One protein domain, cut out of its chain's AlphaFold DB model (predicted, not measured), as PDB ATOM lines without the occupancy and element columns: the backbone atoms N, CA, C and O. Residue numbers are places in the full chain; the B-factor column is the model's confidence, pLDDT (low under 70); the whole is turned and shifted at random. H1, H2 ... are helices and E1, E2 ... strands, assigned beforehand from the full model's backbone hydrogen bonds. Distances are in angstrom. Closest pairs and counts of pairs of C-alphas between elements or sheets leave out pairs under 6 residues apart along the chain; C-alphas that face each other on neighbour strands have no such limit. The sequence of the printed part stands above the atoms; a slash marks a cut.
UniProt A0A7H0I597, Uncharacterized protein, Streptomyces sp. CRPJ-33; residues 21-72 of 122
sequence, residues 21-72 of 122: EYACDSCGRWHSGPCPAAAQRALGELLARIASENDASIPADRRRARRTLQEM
ATOM      1  N   GLU A  21     337.587 355.281 500.565       77.06
ATOM      2  CA  GLU A  21     337.818 355.221 499.128       77.06
ATOM      3  C   GLU A  21     336.463 355.272 498.416       77.06
ATOM      4  O   GLU A  21     335.564 354.490 498.723       77.06
ATOM      5  N   TYR A  22     336.287 356.223 497.502       81.62
ATOM      6  CA  TYR A  22     335.059 356.360 496.724       81.62
ATOM      7  C   TYR A  22     335.352 356.084 495.256       81.62
ATOM      8  O   TYR A  22     336.403 356.472 494.735       81.62
ATOM      9  N   ALA A  23     334.411 355.434 494.574       85.38
ATOM     10  CA  ALA A  23     334.447 355.308 493.127       85.38
ATOM     11  C   ALA A  23     334.122 356.673 492.505       85.38
ATOM     12  O   ALA A  23     333.091 357.276 492.801       85.38
ATOM     13  N   CYS A  24     335.017 357.190 491.670       84.38
ATOM     14  CA  CYS A  24     334.829 358.477 491.019       84.38
ATOM     15  C   CYS A  24     334.294 358.295 489.597       84.38
ATOM     16  O   CYS A  24     335.040 357.898 488.703       84.38
ATOM     17  N   ASP A  25     333.043 358.689 489.357       83.19
ATOM     18  CA  ASP A  25     332.403 358.607 488.031       83.19
ATOM     19  C   ASP A  25     333.112 359.453 486.963       83.19
ATOM     20  O   ASP A  25     333.070 359.146 485.777       83.19
ATOM     21  N   SER A  26     333.807 360.520 487.374       79.69
ATOM     22  CA  SER A  26     334.516 361.408 486.443       79.69
ATOM     23  C   SER A  26     335.759 360.781 485.814       79.69
ATOM     24  O   SER A  26     336.148 361.191 484.724       79.69
ATOM     25  N   CYS A  27     336.430 359.861 486.509       85.06
ATOM     26  CA  CYS A  27     337.665 359.236 486.025       85.06
ATOM     27  C   CYS A  27     337.613 357.701 486.008       85.06
ATOM     28  O   CYS A  27     338.569 357.073 485.552       85.06
ATOM     29  N   GLY A  28     336.534 357.099 486.518       86.31
ATOM     30  CA  GLY A  28     336.340 355.653 486.621       86.31
ATOM     31  C   GLY A  28     337.279 354.955 487.611       86.31
ATOM     32  O   GLY A  28     337.511 353.757 487.475       86.31
ATOM     33  N   ARG A  29     337.876 355.683 488.567       87.44
ATOM     34  CA  ARG A  29     338.864 355.147 489.524       87.44
ATOM     35  C   ARG A  29     338.458 355.400 490.971       87.44
ATOM     36  O   ARG A  29     337.697 356.318 491.258       87.44
ATOM     37  N   TRP A  30     339.008 354.592 491.872       88.19
ATOM     38  CA  TRP A  30     338.838 354.741 493.314       88.19
ATOM     39  C   TRP A  30     339.847 355.742 493.886       88.19
ATOM     40  O   TRP A  30     341.021 355.726 493.504       88.19
ATOM     41  N   HIS A  31     339.397 356.620 494.785       83.00
ATOM     42  CA  HIS A  31     340.237 357.649 495.402       83.00
ATOM     43  C   HIS A  31     339.953 357.798 496.900       83.00
ATOM     44  O   HIS A  31     338.801 357.821 497.313       83.00
ATOM     45  N   SER A  32     341.005 357.990 497.699       84.19
ATOM     46  CA  SER A  32     340.947 358.359 499.126       84.19
ATOM     47  C   SER A  32     341.091 359.874 499.364       84.19
ATOM     48  O   SER A  32     341.227 360.333 500.495       84.19
ATOM     49  N   GLY A  33     341.060 360.670 498.290       80.88
ATOM     50  CA  GLY A  33     341.228 362.123 498.305       80.88
ATOM     51  C   GLY A  33     340.611 362.802 497.074       80.88
ATOM     52  O   GLY A  33     339.881 362.162 496.308       80.88
ATOM     53  N   PRO A  34     340.872 364.104 496.856       81.06
ATOM     54  CA  PRO A  34     340.319 364.838 495.723       81.06
ATOM     55  C   PRO A  34     340.736 364.208 494.392       81.06
ATOM     56  O   PRO A  34     341.917 363.949 494.156       81.06
ATOM     57  N   CYS A  35     339.772 363.974 493.502       84.06
ATOM     58  CA  CYS A  35     340.064 363.409 492.193       84.06
ATOM     59  C   CYS A  35     340.854 364.418 491.330       84.06
ATOM     60  O   CYS A  35     340.374 365.536 491.108       84.06
ATOM     61  N   PRO A  36     342.014 364.039 490.756       81.75
ATOM     62  CA  PRO A  36     342.798 364.931 489.900       81.75
ATOM     63  C   PRO A  36     342.052 365.333 488.620       81.75
ATOM     64  O   PRO A  36     342.313 366.402 488.072       81.75
ATOM     65  N   ALA A  37     341.079 364.532 488.168       83.19
ATOM     66  CA  ALA A  37     340.254 364.864 487.008       83.19
ATOM     67  C   ALA A  37     339.394 366.118 487.242       83.19
ATOM     68  O   ALA A  37     339.137 366.869 486.304       83.19
ATOM     69  N   ALA A  38     338.983 366.388 488.486       81.81
ATOM     70  CA  ALA A  38     338.260 367.613 488.817       81.81
ATOM     71  C   ALA A  38     339.160 368.852 488.676       81.81
ATOM     72  O   ALA A  38     338.753 369.841 488.071       81.81
ATOM     73  N   ALA A  39     340.405 368.768 489.157       84.62
ATOM     74  CA  ALA A  39     341.392 369.836 489.006       84.62
ATOM     75  C   ALA A  39     341.773 370.066 487.531       84.62
ATOM     76  O   ALA A  39     341.877 371.207 487.088       84.62
ATOM     77  N   GLN A  40     341.918 368.991 486.749       87.88
ATOM     78  CA  GLN A  40     342.191 369.074 485.310       87.88
ATOM     79  C   GLN A  40     341.035 369.716 484.535       87.88
ATOM     80  O   GLN A  40     341.287 370.550 483.667       87.88
ATOM     81  N   ARG A  41     339.779 369.386 484.868       89.00
ATOM     82  CA  ARG A  41     338.599 370.044 484.283       89.00
ATOM     83  C   ARG A  41     338.573 371.537 484.599       89.00
ATOM     84  O   ARG A  41     338.460 372.336 483.677       89.00
ATOM     85  N   ALA A  42     338.775 371.910 485.863       89.31
ATOM     86  CA  ALA A  42     338.811 373.315 486.274       89.31
ATOM     87  C   ALA A  42     339.934 374.104 485.573       89.31
ATOM     88  O   ALA A  42     339.728 375.240 485.144       89.31
ATOM     89  N   LEU A  43     341.112 373.494 485.406       94.38
ATOM     90  CA  LEU A  43     342.202 374.086 484.632       94.38
ATOM     91  C   LEU A  43     341.822 374.244 483.154       94.38
ATOM     92  O   LEU A  43     342.060 375.301 482.575       94.38
ATOM     93  N   GLY A  44     341.217 373.221 482.548       95.69
ATOM     94  CA  GLY A  44     340.754 373.270 481.162       95.69
ATOM     95  C   GLY A  44     339.735 374.386 480.923       95.69
ATOM     96  O   GLY A  44     339.870 375.142 479.964       95.69
ATOM     97  N   GLU A  45     338.769 374.547 481.827       97.19
ATOM     98  CA  GLU A  45     337.773 375.627 481.782       97.19
ATOM     99  C   GLU A  45     338.417 377.014 481.908       97.19
ATOM    100  O   GLU A  45     338.074 377.932 481.159       97.19
ATOM    101  N   LEU A  46     339.390 377.170 482.813       97.38
ATOM    102  CA  LEU A  46     340.151 378.411 482.951       97.38
ATOM    103  C   LEU A  46     340.911 378.748 481.661       97.38
ATOM    104  O   LEU A  46     340.839 379.882 481.188       97.38
ATOM    105  N   LEU A  47     341.618 377.773 481.084       97.69
ATOM    106  CA  LEU A  47     342.380 377.964 479.851       97.69
ATOM    107  C   LEU A  47     341.468 378.294 478.666       97.69
ATOM    108  O   LEU A  47     341.786 379.197 477.895       97.69
ATOM    109  N   ALA A  48     340.322 377.619 478.549       96.94
ATOM    110  CA  ALA A  48     339.332 377.906 477.516       96.94
ATOM    111  C   ALA A  48     338.793 379.338 477.632       96.94
ATOM    112  O   ALA A  48     338.703 380.047 476.627       96.94
ATOM    113  N   ARG A  49     338.506 379.799 478.858       97.81
ATOM    114  CA  ARG A  49     338.082 381.183 479.103       97.81
ATOM    115  C   ARG A  49     339.161 382.178 478.685       97.81
ATOM    116  O   ARG A  49     338.876 383.052 477.871       97.81
ATOM    117  N   ILE A  50     340.396 381.998 479.158       97.06
ATOM    118  CA  ILE A  50     341.526 382.875 478.809       97.06
ATOM    119  C   ILE A  50     341.717 382.925 477.290       97.06
ATOM    120  O   ILE A  50     341.863 384.009 476.728       97.06
ATOM    121  N   ALA A  51     341.692 381.778 476.607       94.50
ATOM    122  CA  ALA A  51     341.826 381.723 475.154       94.50
ATOM    123  C   ALA A  51     340.715 382.521 474.455       94.50
ATOM    124  O   ALA A  51     341.006 383.354 473.600       94.50
ATOM    125  N   SER A  52     339.459 382.343 474.878       92.94
ATOM    126  CA  SER A  52     338.319 383.060 474.295       92.94
ATOM    127  C   SER A  52     338.378 384.576 474.515       92.94
ATOM    128  O   SER A  52     338.062 385.340 473.604       92.94
ATOM    129  N   GLU A  53     338.832 385.023 475.689       95.06
ATOM    130  CA  GLU A  53     339.011 386.442 476.013       95.06
ATOM    131  C   GLU A  53     340.124 387.062 475.160       95.06
ATOM    132  O   GLU A  53     339.956 388.144 474.593       95.06
ATOM    133  N   ASN A  54     341.243 386.348 475.007       88.69
ATOM    134  CA  ASN A  54     342.340 386.776 474.145       88.69
ATOM    135  C   ASN A  54     341.898 386.856 472.680       88.69
ATOM    136  O   ASN A  54     342.113 387.887 472.045       88.69
ATOM    137  N   ASP A  55     341.214 385.837 472.163       85.31
ATOM    138  CA  ASP A  55     340.685 385.841 470.794       85.31
ATOM    139  C   ASP A  55     339.670 386.971 470.574       85.31
ATOM    140  O   ASP A  55     339.651 387.608 469.514       85.31
ATOM    141  N   ALA A  56     338.844 387.268 471.581       86.56
ATOM    142  CA  ALA A  56     337.899 388.377 471.548       86.56
ATOM    143  C   ALA A  56     338.589 389.751 471.564       86.56
ATOM    144  O   ALA A  56     338.070 390.689 470.955       86.56
ATOM    145  N   SER A  57     339.757 389.870 472.199       84.81
ATOM    146  CA  SER A  57     340.539 391.113 472.237       84.81
ATOM    147  C   SER A  57     341.193 391.468 470.897       84.81
ATOM    148  O   SER A  57     341.521 392.630 470.656       84.81
ATOM    149  N   ILE A  58     341.359 390.492 469.997       79.75
ATOM    150  CA  ILE A  58     341.969 390.729 468.689       79.75
ATOM    151  C   ILE A  58     340.948 391.463 467.799       79.75
ATOM    152  O   ILE A  58     339.824 390.980 467.624       79.75
ATOM    153  N   PRO A  59     341.299 392.613 467.197       80.69
ATOM    154  CA  PRO A  59     340.438 393.299 466.233       80.69
ATOM    155  C   PRO A  59     340.033 392.377 465.070       80.69
ATOM    156  O   PRO A  59     340.832 391.558 464.615       80.69
ATOM    157  N   ALA A  60     338.784 392.457 464.598       71.62
ATOM    158  CA  ALA A  60     338.236 391.515 463.608       71.62
ATOM    159  C   ALA A  60     339.020 391.492 462.277       71.62
ATOM    160  O   ALA A  60     339.145 390.437 461.653       71.62
ATOM    161  N   ASP A  61     339.609 392.625 461.895       70.19
ATOM    162  CA  ASP A  61     340.530 392.800 460.764       70.19
ATOM    163  C   ASP A  61     341.875 392.074 460.963       70.19
ATOM    164  O   ASP A  61     342.497 391.638 459.995       70.19
ATOM    165  N   ARG A  62     342.296 391.860 462.216       63.56
ATOM    166  CA  ARG A  62     343.547 391.174 462.589       63.56
ATOM    167  C   ARG A  62     343.368 389.707 462.987       63.56
ATOM    168  O   ARG A  62     344.358 388.989 463.066       63.56
ATOM    169  N   ARG A  63     342.134 389.227 463.205       62.22
ATOM    170  CA  ARG A  63     341.854 387.813 463.560       62.22
ATOM    171  C   ARG A  63     342.167 386.823 462.441       62.22
ATOM    172  O   ARG A  63     342.501 385.678 462.718       62.22
ATOM    173  N   ARG A  64     342.017 387.234 461.175       59.78
ATOM    174  CA  ARG A  64     342.203 386.361 459.996       59.78
ATOM    175  C   ARG A  64     343.436 386.685 459.161       59.78
ATOM    176  O   ARG A  64     343.792 385.898 458.286       59.78
ATOM    177  N   ALA A  65     344.092 387.814 459.412       60.38
ATOM    178  CA  ALA A  65     345.332 388.140 458.733       60.38
ATOM    179  C   ALA A  65     346.465 387.322 459.363       60.38
ATOM    180  O   ALA A  65     346.752 387.450 460.553       60.38
ATOM    181  N   ARG A  66     347.123 386.466 458.570       65.06
ATOM    182  CA  ARG A  66     348.433 385.938 458.970       65.06
ATOM    183  C   ARG A  66     349.318 387.150 459.240       65.06
ATOM    184  O   ARG A  66     349.442 387.989 458.348       65.06
ATOM    185  N   ARG A  67     349.906 387.239 460.439       71.19
ATOM    186  CA  ARG A  67     350.897 388.281 460.734       71.19
ATOM    187  C   ARG A  67     351.926 388.272 459.617       71.19
ATOM    188  O   ARG A  67     352.418 387.201 459.237       71.19
ATOM    189  N   THR A  68     352.193 389.434 459.039       74.69
ATOM    190  CA  THR A  68     353.213 389.509 457.996       74.69
ATOM    191  C   THR A  68     354.563 389.133 458.612       74.69
ATOM    192  O   THR A  68     354.800 389.332 459.803       74.69
ATOM    193  N   LEU A  69     355.475 388.561 457.823       72.81
ATOM    194  CA  LEU A  69     356.800 388.176 458.332       72.81
ATOM    195  C   LEU A  69     357.554 389.383 458.934       72.81
ATOM    196  O   LEU A  69     358.336 389.227 459.866       72.81
ATOM    197  N   GLN A  70     357.231 390.587 458.460       76.19
ATOM    198  CA  GLN A  70     357.725 391.862 458.969       76.19
ATOM    199  C   GLN A  70     357.136 392.243 460.342       76.19
ATOM    200  O   GLN A  70     357.838 392.816 461.166       76.19
ATOM    201  N   GLU A  71     355.882 391.882 460.631       77.44
ATOM    202  CA  GLU A  71     355.274 392.044 461.964       77.44
ATOM    203  C   GLU A  71     355.812 391.036 462.983       77.44
ATOM    204  O   GLU A  71     355.873 391.327 464.176       77.44
ATOM    205  N   MET A  72     356.173 389.832 462.531       83.62
ATOM    206  CA  MET A  72     356.734 388.797 463.401       83.62
ATOM    207  C   MET A  72     358.208 389.033 463.740       83.62
ATOM    208  O   MET A  72     358.673 388.524 464.759       83.62
TER     209      MET A  72
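What this domain is: This is residues 21 to 72 of the 122 residues of an uncharacterized protein of Streptomyces sp. CRPJ-33 (UniProt A0A7H0I597). A small two-stranded hairpin, E1 and E2, sits at one end of a long single helix, H1, and at the other end of H1 a thin tail with two short helices, H2 and H3, turns off to the side. H1 makes most of the length, and its residues 42 to 54 stand free, with no other part packed round them. The printed part has 52 residues, with two named strands and three named helices in the order E1, E2, H1, H2, H3; the sheet has the order E1 - E2 and is antiparallel, and the class is mostly helix. The whole is extended, with a radius of gyration of the C-alphas of 19.2 A, and its C-alphas span 57 by 19 by 14 A, a rod.

Where its parts are: Start at C-alpha 22 at (335.059, 356.360, 496.724), where strand E1 begins; it takes residues 22 to 24 and is 6.1 A long. Strand E2 takes residues 29 to 31 and is 6.5 A long. Find C-alpha 36 at (342.798, 364.931, 489.900); from there helix H1, residues 36 to 57, runs 31.7 A to C-alpha 57 at (340.539, 391.113, 472.237). Helix H2 is residues 60 to 63, 5.2 A long. Helix H3 is residues 69 to 72, 5.1 A long, and ends at C-alpha 72 at (356.734, 388.797, 463.401).

How they stand to each other: Look first at the hairpin of E1 and E2, antiparallel neighbours with 136 degrees between their directions. The C-alphas of Ala 23 and Trp 30 face each other at 4.4 A. Between the strands you will find N 24 and O 29 within hydrogen-bond range at 2.8 A, and N 22 and O 31 at 3.0 A. E1 and H1 are apart. At the far end of H1, H1 and H2 are close but not clearly touching; their closest C-alphas are those of Asp 55 and Arg 63, 7.6 A apart. H3 is apart from H1 and from H2. In H1 every O i to N i+4 pair is within hydrogen-bond range; H2 and H3 are too short for such a pair, and their one O i to N i+3 pair is within range in H3 but not in H2.

The domain as a whole: The two C-alphas farthest apart are those of Glu 21 and Gln 70, at 57.9 A. The printed part runs from residue 21 to 72 and has no cut. The four links, E1 to E2, E2 to H1, H1 to H2 and H2 to H3, are tight. Read the B-factor column for the model's confidence: the mean pLDDT of the printed part is 83.1, and residues 62 to 66 are under 70.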